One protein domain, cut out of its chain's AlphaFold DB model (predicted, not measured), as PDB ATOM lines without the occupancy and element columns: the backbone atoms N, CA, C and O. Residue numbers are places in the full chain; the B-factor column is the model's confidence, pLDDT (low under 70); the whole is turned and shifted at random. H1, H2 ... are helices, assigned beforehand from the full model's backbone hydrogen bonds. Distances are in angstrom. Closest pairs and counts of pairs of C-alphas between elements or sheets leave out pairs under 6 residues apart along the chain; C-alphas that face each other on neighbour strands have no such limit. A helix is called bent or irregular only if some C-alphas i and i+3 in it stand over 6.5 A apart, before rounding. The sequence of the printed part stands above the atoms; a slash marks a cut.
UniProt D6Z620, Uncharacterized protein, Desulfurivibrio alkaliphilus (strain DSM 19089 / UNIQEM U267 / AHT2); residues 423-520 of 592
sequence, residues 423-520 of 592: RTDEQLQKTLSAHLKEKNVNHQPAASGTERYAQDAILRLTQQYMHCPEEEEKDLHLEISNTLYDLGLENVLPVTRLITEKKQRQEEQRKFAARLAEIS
ATOM      1  N   ARG A 423     -21.391  36.578  25.780       90.00
ATOM      2  CA  ARG A 423     -20.591  36.995  26.948       90.00
ATOM      3  C   ARG A 423     -21.302  36.690  28.266       90.00
ATOM      4  O   ARG A 423     -20.652  36.211  29.188       90.00
ATOM      5  N   THR A 424     -22.608  36.945  28.345       87.81
ATOM      6  CA  THR A 424     -23.430  36.605  29.515       87.81
ATOM      7  C   THR A 424     -23.436  35.093  29.753       87.81
ATOM      8  O   THR A 424     -23.294  34.662  30.892       87.81
ATOM      9  N   ASP A 425     -23.495  34.281  28.692       84.69
ATOM     10  CA  ASP A 425     -23.400  32.817  28.782       84.69
ATOM     11  C   ASP A 425     -22.042  32.340  29.295       84.69
ATOM     12  O   ASP A 425     -21.974  31.509  30.201       84.69
ATOM     13  N   GLU A 426     -20.950  32.897  28.771       86.88
ATOM     14  CA  GLU A 426     -19.599  32.592  29.247       86.88
ATOM     15  C   GLU A 426     -19.403  33.007  30.715       86.88
ATOM     16  O   GLU A 426     -18.744  32.299  31.476       86.88
ATOM     17  N   GLN A 427     -19.976  34.141  31.135       87.31
ATOM     18  CA  GLN A 427     -19.958  34.590  32.531       87.31
ATOM     19  C   GLN A 427     -20.768  33.659  33.431       87.31
ATOM     20  O   GLN A 427     -20.253  33.230  34.461       87.31
ATOM     21  N   LEU A 428     -21.981  33.283  33.021       84.06
ATOM     22  CA  LEU A 428     -22.837  32.350  33.752       84.06
ATOM     23  C   LEU A 428     -22.129  31.005  33.972       84.06
ATOM     24  O   LEU A 428     -22.059  30.517  35.100       84.06
ATOM     25  N   GLN A 429     -21.531  30.440  32.919       81.31
ATOM     26  CA  GLN A 429     -20.773  29.187  33.004       81.31
ATOM     27  C   GLN A 429     -19.548  29.302  33.916       81.31
ATOM     28  O   GLN A 429     -19.272  28.380  34.687       81.31
ATOM     29  N   LYS A 430     -18.817  30.424  33.863       83.69
ATOM     30  CA  LYS A 430     -17.669  30.677  34.747       83.69
ATOM     31  C   LYS A 430     -18.091  30.770  36.209       83.69
ATOM     32  O   LYS A 430     -17.454  30.128  37.037       83.69
ATOM     33  N   THR A 431     -19.154  31.511  36.518       82.44
ATOM     34  CA  THR A 431     -19.669  31.658  37.888       82.44
ATOM     35  C   THR A 431     -20.130  30.316  38.451       82.44
ATOM     36  O   THR A 431     -19.717  29.943  39.546       82.44
ATOM     37  N   LEU A 432     -20.894  29.538  37.676       75.75
ATOM     38  CA  LEU A 432     -21.324  28.195  38.082       75.75
ATOM     39  C   LEU A 432     -20.131  27.246  38.294       75.75
ATOM     40  O   LEU A 432     -20.060  26.545  39.299       75.75
ATOM     41  N   SER A 433     -19.155  27.257  37.381       75.12
ATOM     42  CA  SER A 433     -17.968  26.394  37.475       75.12
ATOM     43  C   SER A 433     -17.037  26.773  38.630       75.12
ATOM     44  O   SER A 433     -16.424  25.892  39.228       75.12
ATOM     45  N   ALA A 434     -16.898  28.067  38.939       75.94
ATOM     46  CA  ALA A 434     -16.079  28.549  40.048       75.94
ATOM     47  C   ALA A 434     -16.636  28.070  41.394       75.94
ATOM     48  O   ALA A 434     -15.889  27.497  42.185       75.94
ATOM     49  N   HIS A 435     -17.950  28.195  41.600       71.50
ATOM     50  CA  HIS A 435     -18.603  27.732  42.826       71.50
ATOM     51  C   HIS A 435     -18.529  26.210  43.003       71.50
ATOM     52  O   HIS A 435     -18.256  25.730  44.101       71.50
ATOM     53  N   LEU A 436     -18.686  25.435  41.924       66.81
ATOM     54  CA  LEU A 436     -18.554  23.973  41.996       66.81
ATOM     55  C   LEU A 436     -17.118  23.520  42.307       66.81
ATOM     56  O   LEU A 436     -16.914  22.517  42.990       66.81
ATOM     57  N   LYS A 437     -16.102  24.266  41.855       67.19
ATOM     58  CA  LYS A 437     -14.697  23.995  42.200       67.19
ATOM     59  C   LYS A 437     -14.376  24.337  43.653       67.19
ATOM     60  O   LYS A 437     -13.687  23.565  44.306       67.19
ATOM     61  N   GLU A 438     -14.883  25.456  44.161       64.44
ATOM     62  CA  GLU A 438     -14.671  25.904  45.545       64.44
ATOM     63  C   GLU A 438     -15.269  24.918  46.566       64.44
ATOM     64  O   GLU A 438     -14.653  24.617  47.589       64.44
ATOM     65  N   LYS A 439     -16.417  24.310  46.236       59.69
ATOM     66  CA  LYS A 439     -17.071  23.289  47.068       59.69
ATOM     67  C   LYS A 439     -16.301  21.957  47.121       59.69
ATOM     68  O   LYS A 439     -16.215  21.350  48.186       59.69
ATOM     69  N   ASN A 440     -15.684  21.546  46.009       53.81
ATOM     70  CA  ASN A 440     -14.859  20.329  45.917       53.81
ATOM     71  C   ASN A 440     -13.521  20.422  46.678       53.81
ATOM     72  O   ASN A 440     -12.919  19.397  46.987       53.81
ATOM     73  N   VAL A 441     -13.039  21.634  46.979       52.09
ATOM     74  CA  VAL A 441     -11.801  21.845  47.753       52.09
ATOM     75  C   VAL A 441     -12.055  21.765  49.265       52.09
ATOM     76  O   VAL A 441     -11.150  21.395  50.010       52.09
ATOM     77  N   ASN A 442     -13.280  22.053  49.722       51.81
ATOM     78  CA  ASN A 442     -13.586  22.187  51.148       51.81
ATOM     79  C   ASN A 442     -14.247  20.955  51.803       51.81
ATOM     80  O   ASN A 442     -14.142  20.832  53.022       51.81
ATOM     81  N   HIS A 443     -14.852  20.011  51.065       47.91
ATOM     82  CA  HIS A 443     -15.425  18.765  51.617       47.91
ATOM     83  C   HIS A 443     -15.237  17.548  50.688       47.91
ATOM     84  O   HIS A 443     -15.002  17.712  49.496       47.91
ATOM     85  N   GLN A 444     -15.304  16.334  51.271       47.91
ATOM     86  CA  GLN A 444     -15.173  15.014  50.616       47.91
ATOM     87  C   GLN A 444     -15.814  14.958  49.217       47.91
ATOM     88  O   GLN A 444     -16.860  15.580  49.029       47.91
ATOM     89  N   PRO A 445     -15.244  14.176  48.271       47.38
ATOM     90  CA  PRO A 445     -15.685  14.156  46.880       47.38
ATOM     91  C   PRO A 445     -17.184  13.875  46.830       47.38
ATOM     92  O   PRO A 445     -17.631  12.775  47.164       47.38
ATOM     93  N   ALA A 446     -17.964  14.886  46.443       49.62
ATOM     94  CA  ALA A 446     -19.368  14.688  46.152       49.62
ATOM     95  C   ALA A 446     -19.459  13.580  45.094       49.62
ATOM     96  O   ALA A 446     -18.681  13.558  44.136       49.62
ATOM     97  N   ALA A 447     -20.366  12.619  45.284       52.69
ATOM     98  CA  ALA A 447     -20.598  11.573  44.298       52.69
ATOM     99  C   ALA A 447     -20.822  12.241  42.933       52.69
ATOM    100  O   ALA A 447     -21.745  13.034  42.768       52.69
ATOM    101  N   SER A 448     -19.972  11.939  41.954       56.22
ATOM    102  CA  SER A 448     -19.900  12.606  40.642       56.22
ATOM    103  C   SER A 448     -21.216  12.633  39.840       56.22
ATOM    104  O   SER A 448     -21.304  13.311  38.815       56.22
ATOM    105  N   GLY A 449     -22.250  11.917  40.294       58.47
ATOM    106  CA  GLY A 449     -23.606  11.944  39.751       58.47
ATOM    107  C   GLY A 449     -24.463  13.140  40.188       58.47
ATOM    108  O   GLY A 449     -25.257  13.620  39.383       58.47
ATOM    109  N   THR A 450     -24.312  13.661  41.411       60.94
ATOM    110  CA  THR A 450     -25.198  14.714  41.954       60.94
ATOM    111  C   THR A 450     -24.897  16.094  41.364       60.94
ATOM    112  O   THR A 450     -25.819  16.848  41.061       60.94
ATOM    113  N   GLU A 451     -23.621  16.410  41.122       62.47
ATOM    114  CA  GLU A 451     -23.212  17.670  40.479       62.47
ATOM    115  C   GLU A 451     -23.656  17.741  39.013       62.47
ATOM    116  O   GLU A 451     -24.156  18.772  38.564       62.47
ATOM    117  N   ARG A 452     -23.529  16.629  38.275       66.19
ATOM    118  CA  ARG A 452     -24.007  16.518  36.888       66.19
ATOM    119  C   ARG A 452     -25.520  16.688  36.799       66.19
ATOM    120  O   ARG A 452     -25.994  17.486  35.999       66.19
ATOM    121  N   TYR A 453     -26.263  15.993  37.660       67.56
ATOM    122  CA  TYR A 453     -27.723  16.065  37.688       67.56
ATOM    123  C   TYR A 453     -28.228  17.492  37.946       67.56
ATOM    124  O   TYR A 453     -29.161  17.960  37.298       67.56
ATOM    125  N   ALA A 454     -27.582  18.212  38.859       65.88
ATOM    126  CA  ALA A 454     -27.976  19.570  39.201       65.88
ATOM    127  C   ALA A 454     -27.523  20.624  38.167       65.88
ATOM    128  O   ALA A 454     -28.242  21.598  37.938       65.88
ATOM    129  N   GLN A 455     -26.392  20.422  37.478       70.00
ATOM    130  CA  GLN A 455     -26.036  21.226  36.300       70.00
ATOM    131  C   GLN A 455     -27.059  21.060  35.172       70.00
ATOM    132  O   GLN A 455     -27.511  22.057  34.606       70.00
ATOM    133  N   ASP A 456     -27.465  19.822  34.883       75.69
ATOM    134  CA  ASP A 456     -28.482  19.529  33.872       75.69
ATOM    135  C   ASP A 456     -29.846  20.122  34.263       75.69
ATOM    136  O   ASP A 456     -30.542  20.692  33.418       75.69
ATOM    137  N   ALA A 457     -30.202  20.077  35.553       77.75
ATOM    138  CA  ALA A 457     -31.412  20.704  36.081       77.75
ATOM    139  C   ALA A 457     -31.399  22.232  35.910       77.75
ATOM    140  O   ALA A 457     -32.372  22.796  35.411       77.75
ATOM    141  N   ILE A 458     -30.289  22.911  36.228       78.50
ATOM    142  CA  ILE A 458     -30.160  24.364  36.022       78.50
ATOM    143  C   ILE A 458     -30.213  24.725  34.547       78.50
ATOM    144  O   ILE A 458     -30.863  25.706  34.186       78.50
ATOM    145  N   LEU A 459     -29.546  23.962  33.680       78.31
ATOM    146  CA  LEU A 459     -29.583  24.205  32.239       78.31
ATOM    147  C   LEU A 459     -31.009  24.068  31.698       78.31
ATOM    148  O   LEU A 459     -31.456  24.934  30.944       78.31
ATOM    149  N   ARG A 460     -31.741  23.038  32.133       84.31
ATOM    150  CA  ARG A 460     -33.145  22.822  31.772       84.31
ATOM    151  C   ARG A 460     -34.049  23.946  32.277       84.31
ATOM    152  O   ARG A 460     -34.800  24.508  31.483       84.31
ATOM    153  N   LEU A 461     -33.954  24.308  33.555       83.12
ATOM    154  CA  LEU A 461     -34.759  25.378  34.153       83.12
ATOM    155  C   LEU A 461     -34.440  26.742  33.527       83.12
ATOM    156  O   LEU A 461     -35.340  27.523  33.235       83.12
ATOM    157  N   THR A 462     -33.167  27.004  33.218       81.12
ATOM    158  CA  THR A 462     -32.752  28.216  32.498       81.12
ATOM    159  C   THR A 462     -33.356  28.245  31.095       81.12
ATOM    160  O   THR A 462     -33.843  29.288  30.672       81.12
ATOM    161  N   GLN A 463     -33.363  27.122  30.368       84.25
ATOM    162  CA  GLN A 463     -34.017  27.034  29.057       84.25
ATOM    163  C   GLN A 463     -35.529  27.271  29.155       84.25
ATOM    164  O   GLN A 463     -36.068  28.028  28.353       84.25
ATOM    165  N   GLN A 464     -36.200  26.689  30.150       85.00
ATOM    166  CA  GLN A 464     -37.628  26.919  30.396       85.00
ATOM    167  C   GLN A 464     -37.910  28.396  30.705       85.00
ATOM    168  O   GLN A 464     -38.798  28.992  30.098       85.00
ATOM    169  N   TYR A 465     -37.077  29.030  31.534       86.00
ATOM    170  CA  TYR A 465     -37.178  30.453  31.860       86.00
ATOM    171  C   TYR A 465     -37.025  31.376  30.636       86.00
ATOM    172  O   TYR A 465     -37.697  32.401  30.548       86.00
ATOM    173  N   MET A 466     -36.204  31.011  29.639       83.69
ATOM    174  CA  MET A 466     -36.056  31.791  28.391       83.69
ATOM    175  C   MET A 466     -37.310  31.787  27.494       83.69
ATOM    176  O   MET A 466     -37.421  32.597  26.561       83.69
ATOM    177  N   HIS A 467     -38.230  30.848  27.716       84.00
ATOM    178  CA  HIS A 467     -39.410  30.639  26.877       84.00
ATOM    179  C   HIS A 467     -40.735  30.835  27.619       84.00
ATOM    180  O   HIS A 467     -41.775  30.820  26.964       84.00
ATOM    181  N   CYS A 468     -40.708  31.055  28.934       84.38
ATOM    182  CA  CYS A 468     -41.922  31.243  29.716       84.38
ATOM    183  C   CYS A 468     -42.516  32.663  29.569       84.38
ATOM    184  O   CYS A 468     -41.757  33.635  29.413       84.38
ATOM    185  N   PRO A 469     -43.856  32.792  29.614       81.88
ATOM    186  CA  PRO A 469     -44.552  34.075  29.719       81.88
ATOM    187  C   PRO A 469     -44.336  34.731  31.094       81.88
ATOM    188  O   PRO A 469     -44.042  34.042  32.069       81.88
ATOM    189  N   GLU A 470     -44.520  36.057  31.185       81.44
ATOM    190  CA  GLU A 470     -44.279  36.858  32.409       81.44
ATOM    191  C   GLU A 470     -45.016  36.320  33.653       81.44
ATOM    192  O   GLU A 470     -44.521  36.434  34.774       81.44
ATOM    193  N   GLU A 471     -46.182  35.700  33.462       83.19
ATOM    194  CA  GLU A 471     -47.016  35.143  34.534       83.19
ATOM    195  C   GLU A 471     -46.364  33.936  35.237       83.19
ATOM    196  O   GLU A 471     -46.558  33.756  36.437       83.19
ATOM    197  N   GLU A 472     -45.536  33.164  34.524       84.94
ATOM    198  CA  GLU A 472     -44.864  31.947  35.019       84.94
ATOM    199  C   GLU A 472     -43.410  32.209  35.464       84.94
ATOM    200  O   GLU A 472     -42.726  31.323  35.984       84.94
ATOM    201  N   GLU A 473     -42.897  33.429  35.269       85.69
ATOM    202  CA  GLU A 473     -41.503  33.772  35.577       85.69
ATOM    203  C   GLU A 473     -41.166  33.636  37.056       85.69
ATOM    204  O   GLU A 473     -40.065  33.205  37.393       85.69
ATOM    205  N   LYS A 474     -42.094  34.009  37.943       85.38
ATOM    206  CA  LYS A 474     -41.854  33.981  39.393       85.38
ATOM    207  C   LYS A 474     -41.673  32.560  39.908       85.38
ATOM    208  O   LYS A 474     -40.785  32.331  40.728       85.38
ATOM    209  N   ASP A 475     -42.468  31.629  39.393       85.69
ATOM    210  CA  ASP A 475     -42.439  30.228  39.802       85.69
ATOM    211  C   ASP A 475     -41.149  29.558  39.312       85.69
ATOM    212  O   ASP A 475     -40.417  28.963  40.101       85.69
ATOM    213  N   LEU A 476     -40.774  29.779  38.048       85.38
ATOM    214  CA  LEU A 476     -39.505  29.284  37.501       85.38
ATOM    215  C   LEU A 476     -38.282  29.940  38.151       85.38
ATOM    216  O   LEU A 476     -37.270  29.278  38.381       85.38
ATOM    217  N   HIS A 477     -38.348  31.231  38.485       85.12
ATOM    218  CA  HIS A 477     -37.270  31.902  39.210       85.12
ATOM    219  C   HIS A 477     -37.098  31.317  40.622       85.12
ATOM    220  O   HIS A 477     -35.967  31.167  41.099       85.12
ATOM    221  N   LEU A 478     -38.200  30.964  41.295       85.81
ATOM    222  CA  LEU A 478     -38.172  30.295  42.596       85.81
ATOM    223  C   LEU A 478     -37.571  28.885  42.486       85.81
ATOM    224  O   LEU A 478     -36.691  28.547  43.274       85.81
ATOM    225  N   GLU A 479     -37.956  28.099  41.477       85.69
ATOM    226  CA  GLU A 479     -37.393  26.764  41.217       85.69
ATOM    227  C   GLU A 479     -35.891  26.803  40.897       85.69
ATOM    228  O   GLU A 479     -35.119  26.005  41.438       85.69
ATOM    229  N   ILE A 480     -35.450  27.764  40.076       85.25
ATOM    230  CA  ILE A 480     -34.025  28.012  39.811       85.25
ATOM    231  C   ILE A 480     -33.291  28.351  41.111       85.25
ATOM    232  O   ILE A 480     -32.218  27.804  41.366       85.25
ATOM    233  N   SER A 481     -33.857  29.228  41.943       85.75
ATOM    234  CA  SER A 481     -33.233  29.626  43.213       85.75
ATOM    235  C   SER A 481     -33.107  28.438  44.165       85.75
ATOM    236  O   SER A 481     -32.033  28.221  44.715       85.75
ATOM    237  N   ASN A 482     -34.162  27.631  44.303       84.88
ATOM    238  CA  ASN A 482     -34.157  26.430  45.139       84.88
ATOM    239  C   ASN A 482     -33.119  25.411  44.651       84.88
ATOM    240  O   ASN A 482     -32.318  24.931  45.442       84.88
ATOM    241  N   THR A 483     -33.040  25.173  43.339       81.62
ATOM    242  CA  THR A 483     -32.045  24.259  42.748       81.62
ATOM    243  C   THR A 483     -30.606  24.755  42.967       81.62
ATOM    244  O   THR A 483     -29.692  23.963  43.195       81.62
ATOM    245  N   LEU A 484     -30.381  26.075  42.929       80.31
ATOM    246  CA  LEU A 484     -29.085  26.682  43.255       80.31
ATOM    247  C   LEU A 484     -28.742  26.560  44.752       80.31
ATOM    248  O   LEU A 484     -27.575  26.345  45.087       80.31
ATOM    249  N   TYR A 485     -29.734  26.652  45.642       79.94
ATOM    250  CA  TYR A 485     -29.557  26.394  47.075       79.94
ATOM    251  C   TYR A 485     -29.264  24.921  47.369       79.94
ATOM    252  O   TYR A 485     -28.366  24.637  48.161       79.94
ATOM    253  N   ASP A 486     -29.928  23.987  46.685       75.69
ATOM    254  CA  ASP A 486     -29.663  22.545  46.795       75.69
ATOM    255  C   ASP A 486     -28.239  22.193  46.327       75.69
ATOM    256  O   ASP A 486     -27.575  21.305  46.869       75.69
ATOM    257  N   LEU A 487     -27.709  22.963  45.373       69.88
ATOM    258  CA  LEU A 487     -26.300  22.928  44.975       69.88
ATOM    259  C   LEU A 487     -25.338  23.553  45.988       69.88
ATOM    260  O   LEU A 487     -24.122  23.425  45.835       69.88
ATOM    261  N   GLY A 488     -25.842  24.172  47.052       67.56
ATOM    262  CA  GLY A 488     -25.075  24.819  48.111       67.56
ATOM    263  C   GLY A 488     -24.446  26.150  47.712       67.56
ATOM    264  O   GLY A 488     -23.396  26.486  48.255       67.56
ATOM    265  N   LEU A 489     -25.044  26.900  46.776       72.81
ATOM    266  CA  LEU A 489     -24.707  28.316  46.624       72.81
ATOM    267  C   LEU A 489     -25.321  29.113  47.781       72.81
ATOM    268  O   LEU A 489     -26.538  29.253  47.866       72.81
ATOM    269  N   GLU A 490     -24.476  29.699  48.630       70.31
ATOM    270  CA  GLU A 490     -24.920  30.582  49.722       70.31
ATOM    271  C   GLU A 490     -25.564  31.874  49.195       70.31
ATOM    272  O   GLU A 490     -26.499  32.408  49.791       70.31
ATOM    273  N   ASN A 491     -25.089  32.363  48.044       78.94
ATOM    274  CA  ASN A 491     -25.621  33.544  47.379       78.94
ATOM    275  C   ASN A 491     -25.997  33.236  45.924       78.94
ATOM    276  O   ASN A 491     -25.144  33.195  45.039       78.94
ATOM    277  N   VAL A 492     -27.295  33.065  45.676       81.94
ATOM    278  CA  VAL A 492     -27.851  32.766  44.346       81.94
ATOM    279  C   VAL A 492     -27.989  34.008  43.452       81.94
ATOM    280  O   VAL A 492     -28.100  33.874  42.233       81.94
ATOM    281  N   LEU A 493     -27.930  35.218  44.031       83.38
ATOM    282  CA  LEU A 493     -28.182  36.488  43.332       83.38
ATOM    283  C   LEU A 493     -27.294  36.726  42.098       83.38
ATOM    284  O   LEU A 493     -27.816  37.203  41.090       83.38
ATOM    285  N   PRO A 494     -25.978  36.427  42.107       83.12
ATOM    286  CA  PRO A 494     -25.136  36.634  40.929       83.12
ATOM    287  C   PRO A 494     -25.574  35.775  39.737       83.12
ATOM    288  O   PRO A 494     -25.532  36.233  38.597       83.12
ATOM    289  N   VAL A 495     -26.027  34.546  39.999       82.25
ATOM    290  CA  VAL A 495     -26.455  33.590  38.970       82.25
ATOM    291  C   VAL A 495     -27.843  33.951  38.445       82.25
ATOM    292  O   VAL A 495     -28.032  34.056  37.233       82.25
ATOM    293  N   THR A 496     -28.802  34.222  39.334       84.19
ATOM    294  CA  THR A 496     -30.167  34.613  38.940       84.19
ATOM    295  C   THR A 496     -30.194  35.955  38.204       84.19
ATOM    296  O   THR A 496     -30.948  36.117  37.240       84.19
ATOM    297  N   ARG A 497     -29.304  36.896  38.557       86.88
ATOM    298  CA  ARG A 497     -29.125  38.161  37.827       86.88
ATOM    299  C   ARG A 497     -28.628  37.941  36.400       86.88
ATOM    300  O   ARG A 497     -29.174  38.552  35.486       86.88
ATOM    301  N   LEU A 498     -27.638  37.069  36.195       85.56
ATOM    302  CA  LEU A 498     -27.128  36.742  34.855       85.56
ATOM    303  C   LEU A 498     -28.180  36.018  34.002       85.56
ATOM    304  O   LEU A 498     -28.299  36.301  32.811       85.56
ATOM    305  N   ILE A 499     -28.979  35.129  34.604       86.12
ATOM    306  CA  ILE A 499     -30.105  34.463  33.927       86.12
ATOM    307  C   ILE A 499     -31.170  35.490  33.508       86.12
ATOM    308  O   ILE A 499     -31.628  35.474  32.365       86.12
ATOM    309  N   THR A 500     -31.517  36.426  34.390       87.75
ATOM    310  CA  THR A 500     -32.480  37.499  34.092       87.75
ATOM    311  C   THR A 500     -31.964  38.433  32.996       87.75
ATOM    312  O   THR A 500     -32.682  38.720  32.040       87.75
ATOM    313  N   GLU A 501     -30.700  38.860  33.082       88.69
ATOM    314  CA  GLU A 501     -30.064  39.695  32.061       88.69
ATOM    315  C   GLU A 501     -30.039  38.982  30.702       88.69
ATOM    316  O   GLU A 501     -30.364  39.582  29.678       88.69
ATOM    317  N   LYS A 502     -29.739  37.678  30.677       87.44
ATOM    318  CA  LYS A 502     -29.794  36.867  29.457       87.44
ATOM    319  C   LYS A 502     -31.192  36.858  28.830       87.44
ATOM    320  O   LYS A 502     -31.291  37.047  27.615       87.44
ATOM    321  N   LYS A 503     -32.258  36.672  29.621       88.69
ATOM    322  CA  LYS A 503     -33.647  36.687  29.123       88.69
ATOM    323  C   LYS A 503     -34.005  38.043  28.510       88.69
ATOM    324  O   LYS A 503     -34.424  38.094  27.355       88.69
ATOM    325  N   GLN A 504     -33.719  39.136  29.219       89.00
ATOM    326  CA  GLN A 504     -33.949  40.500  28.724       89.00
ATOM    327  C   GLN A 504     -33.222  40.757  27.396       89.00
ATOM    328  O   GLN A 504     -33.807  41.271  26.442       89.00
ATOM    329  N   ARG A 505     -31.956  40.333  27.284       86.94
ATOM    330  CA  ARG A 505     -31.172  40.460  26.044       86.94
ATOM    331  C   ARG A 505     -31.744  39.626  24.898       86.94
ATOM    332  O   ARG A 505     -31.740  40.086  23.756       86.94
ATOM    333  N   GLN A 506     -32.248  38.422  25.173       86.94
ATOM    334  CA  GLN A 506     -32.921  37.599  24.164       86.94
ATOM    335  C   GLN A 506     -34.238  38.224  23.698       86.94
ATOM    336  O   GLN A 506     -34.550  38.172  22.509       86.94
ATOM    337  N   GLU A 507     -35.000  38.849  24.590       88.44
ATOM    338  CA  GLU A 507     -36.212  39.585  24.227       88.44
ATOM    339  C   GLU A 507     -35.905  40.821  23.378       88.44
ATOM    340  O   GLU A 507     -36.574  41.054  22.373       88.44
ATOM    341  N   GLU A 508     -34.865  41.586  23.722       86.62
ATOM    342  CA  GLU A 508     -34.352  42.672  22.878       86.62
ATOM    343  C   GLU A 508     -33.952  42.151  21.493       86.62
ATOM    344  O   GLU A 508     -34.348  42.724  20.474       86.62
ATOM    345  N   GLN A 509     -33.238  41.021  21.432       88.00
ATOM    346  CA  GLN A 509     -32.872  40.372  20.175       88.00
ATOM    347  C   GLN A 509     -34.112  39.972  19.359       88.00
ATOM    348  O   GLN A 509     -34.151  40.228  18.155       88.00
ATOM    349  N   ARG A 510     -35.135  39.377  19.992       85.62
ATOM    350  CA  ARG A 510     -36.413  39.024  19.344       85.62
ATOM    351  C   ARG A 510     -37.127  40.272  18.821       85.62
ATOM    352  O   ARG A 510     -37.583  40.263  17.681       85.62
ATOM    353  N   LYS A 511     -37.153  41.370  19.588       85.94
ATOM    354  CA  LYS A 511     -37.722  42.664  19.166       85.94
ATOM    355  C   LYS A 511     -36.986  43.241  17.955       85.94
ATOM    356  O   LYS A 511     -37.630  43.701  17.013       85.94
ATOM    357  N   PHE A 512     -35.652  43.202  17.936       81.81
ATOM    358  CA  PHE A 512     -34.878  43.641  16.772       81.81
ATOM    359  C   PHE A 512     -35.086  42.731  15.559       81.81
ATOM    360  O   PHE A 512     -35.190  43.238  14.445       81.81
ATOM    361  N   ALA A 513     -35.186  41.415  15.759       79.81
ATOM    362  CA  ALA A 513     -35.442  40.454  14.689       79.81
ATOM    363  C   ALA A 513     -36.840  40.636  14.078       79.81
ATOM    364  O   ALA A 513     -36.966  40.629  12.858       79.81
ATOM    365  N   ALA A 514     -37.861  40.882  14.903       79.06
ATOM    366  CA  ALA A 514     -39.213  41.197  14.443       79.06
ATOM    367  C   ALA A 514     -39.242  42.498  13.622       79.06
ATOM    368  O   ALA A 514     -39.710  42.501  12.488       79.06
ATOM    369  N   ARG A 515     -38.629  43.578  14.133       77.56
ATOM    370  CA  ARG A 515     -38.499  44.852  13.398       77.56
ATOM    371  C   ARG A 515     -37.712  44.711  12.097       77.56
ATOM    372  O   ARG A 515     -38.007  45.395  11.124       77.56
ATOM    373  N   LEU A 516     -36.691  43.851  12.073       79.81
ATOM    374  CA  LEU A 516     -35.936  43.550  10.859       79.81
ATOM    375  C   LEU A 516     -36.809  42.801   9.845       79.81
ATOM    376  O   LEU A 516     -36.754  43.132   8.663       79.81
ATOM    377  N   ALA A 517     -37.612  41.833  10.290       76.44
ATOM    378  CA  ALA A 517     -38.525  41.078   9.436       76.44
ATOM    379  C   ALA A 517     -39.590  41.980   8.790       76.44
ATOM    380  O   ALA A 517     -39.850  41.842   7.599       76.44
ATOM    381  N   GLU A 518     -40.120  42.962   9.527       72.31
ATOM    382  CA  GLU A 518     -41.075  43.959   9.009       72.31
ATOM    383  C   GLU A 518     -40.520  44.786   7.836       72.31
ATOM    384  O   GLU A 518     -41.270  45.179   6.944       72.31
ATOM    385  N   ILE A 519     -39.209  45.055   7.813       70.69
ATOM    386  CA  ILE A 519     -38.567  45.903   6.789       70.69
ATOM    387  C   ILE A 519     -37.723  45.127   5.773       70.69
ATOM    388  O   ILE A 519     -37.089  45.742   4.919       70.69
ATOM    389  N   SER A 520     -37.682  43.798   5.887       69.38
ATOM    390  CA  SER A 520     -36.979  42.902   4.967       69.38
ATOM    391  C   SER A 520     -37.838  42.225   3.870       69.38
ATOM    392  O   SER A 520     -37.281  41.360   3.192       69.38
TER     393      SER A 520
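Overview. This is residues 423 to 520 of the 592 residues of an uncharacterized protein of Desulfurivibrio alkaliphilus (strain DSM 19089 / UNIQEM U267 / AHT2) (UniProt D6Z620). Four helices, each running back against the one before, make a loose, staggered bundle: H2 and H3 fold together as a hairpin, while H1 and H4 overlap along their early residues and then run off towards opposite ends. Residues 508 to 520, mostly the far part of H4, stick out at one end, and residues 440 to 449, around the H1 to H2 link, stick out at the other. The printed part has 98 residues, all helix in class, with H1, H2, H3, H4 in chain order and no named strand. It is loose, with a radius of gyration of the C-alphas of 15.9 A, and spans 58 by 27 by 22 A.

Arrangement. H1, residues 423 to 442, touches H4, residues 493 to 519, with residues 424 to 432 alone; the closest C-alphas, of Leu 428 and Leu 498, are 6.2 A apart, at a shallow tilt of 18 degrees, opposite ways. H2, residues 448 to 465, and H3, residues 470 to 486, form a hairpin and touch at Tyr 465 and Leu 476, their closest C-alphas, 6.2 A apart. H3 and H4, also a hairpin, only just touch, with 3 pairs of C-alphas within 8 A. H1 and H3 are apart. O i to N i+4 pairs are within hydrogen-bond range in 15 of 16 cases in H1, 13 of 14 in H2, 11 of 13 in H3 and 22 of 23 in H4.

Along the chain. H1 begins at C-alpha 423 (-20.591, 36.995, 26.948) and is 29.2 A long. H2 measures 26.3 A and H3 25.0 A; H3 is irregular, with C-alphas 471 and 474 7.2 A apart. H4, 39.1 A, ends at C-alpha 519 (-38.567, 45.903, 6.789).

Size, cuts and confidence. The C-alphas farthest apart, of Gln 444 and Ile 519, are 58.5 A apart. The printed part has no cut and no long link. Residues 436 to 454, 487 to 488 and 520 have pLDDT under 70.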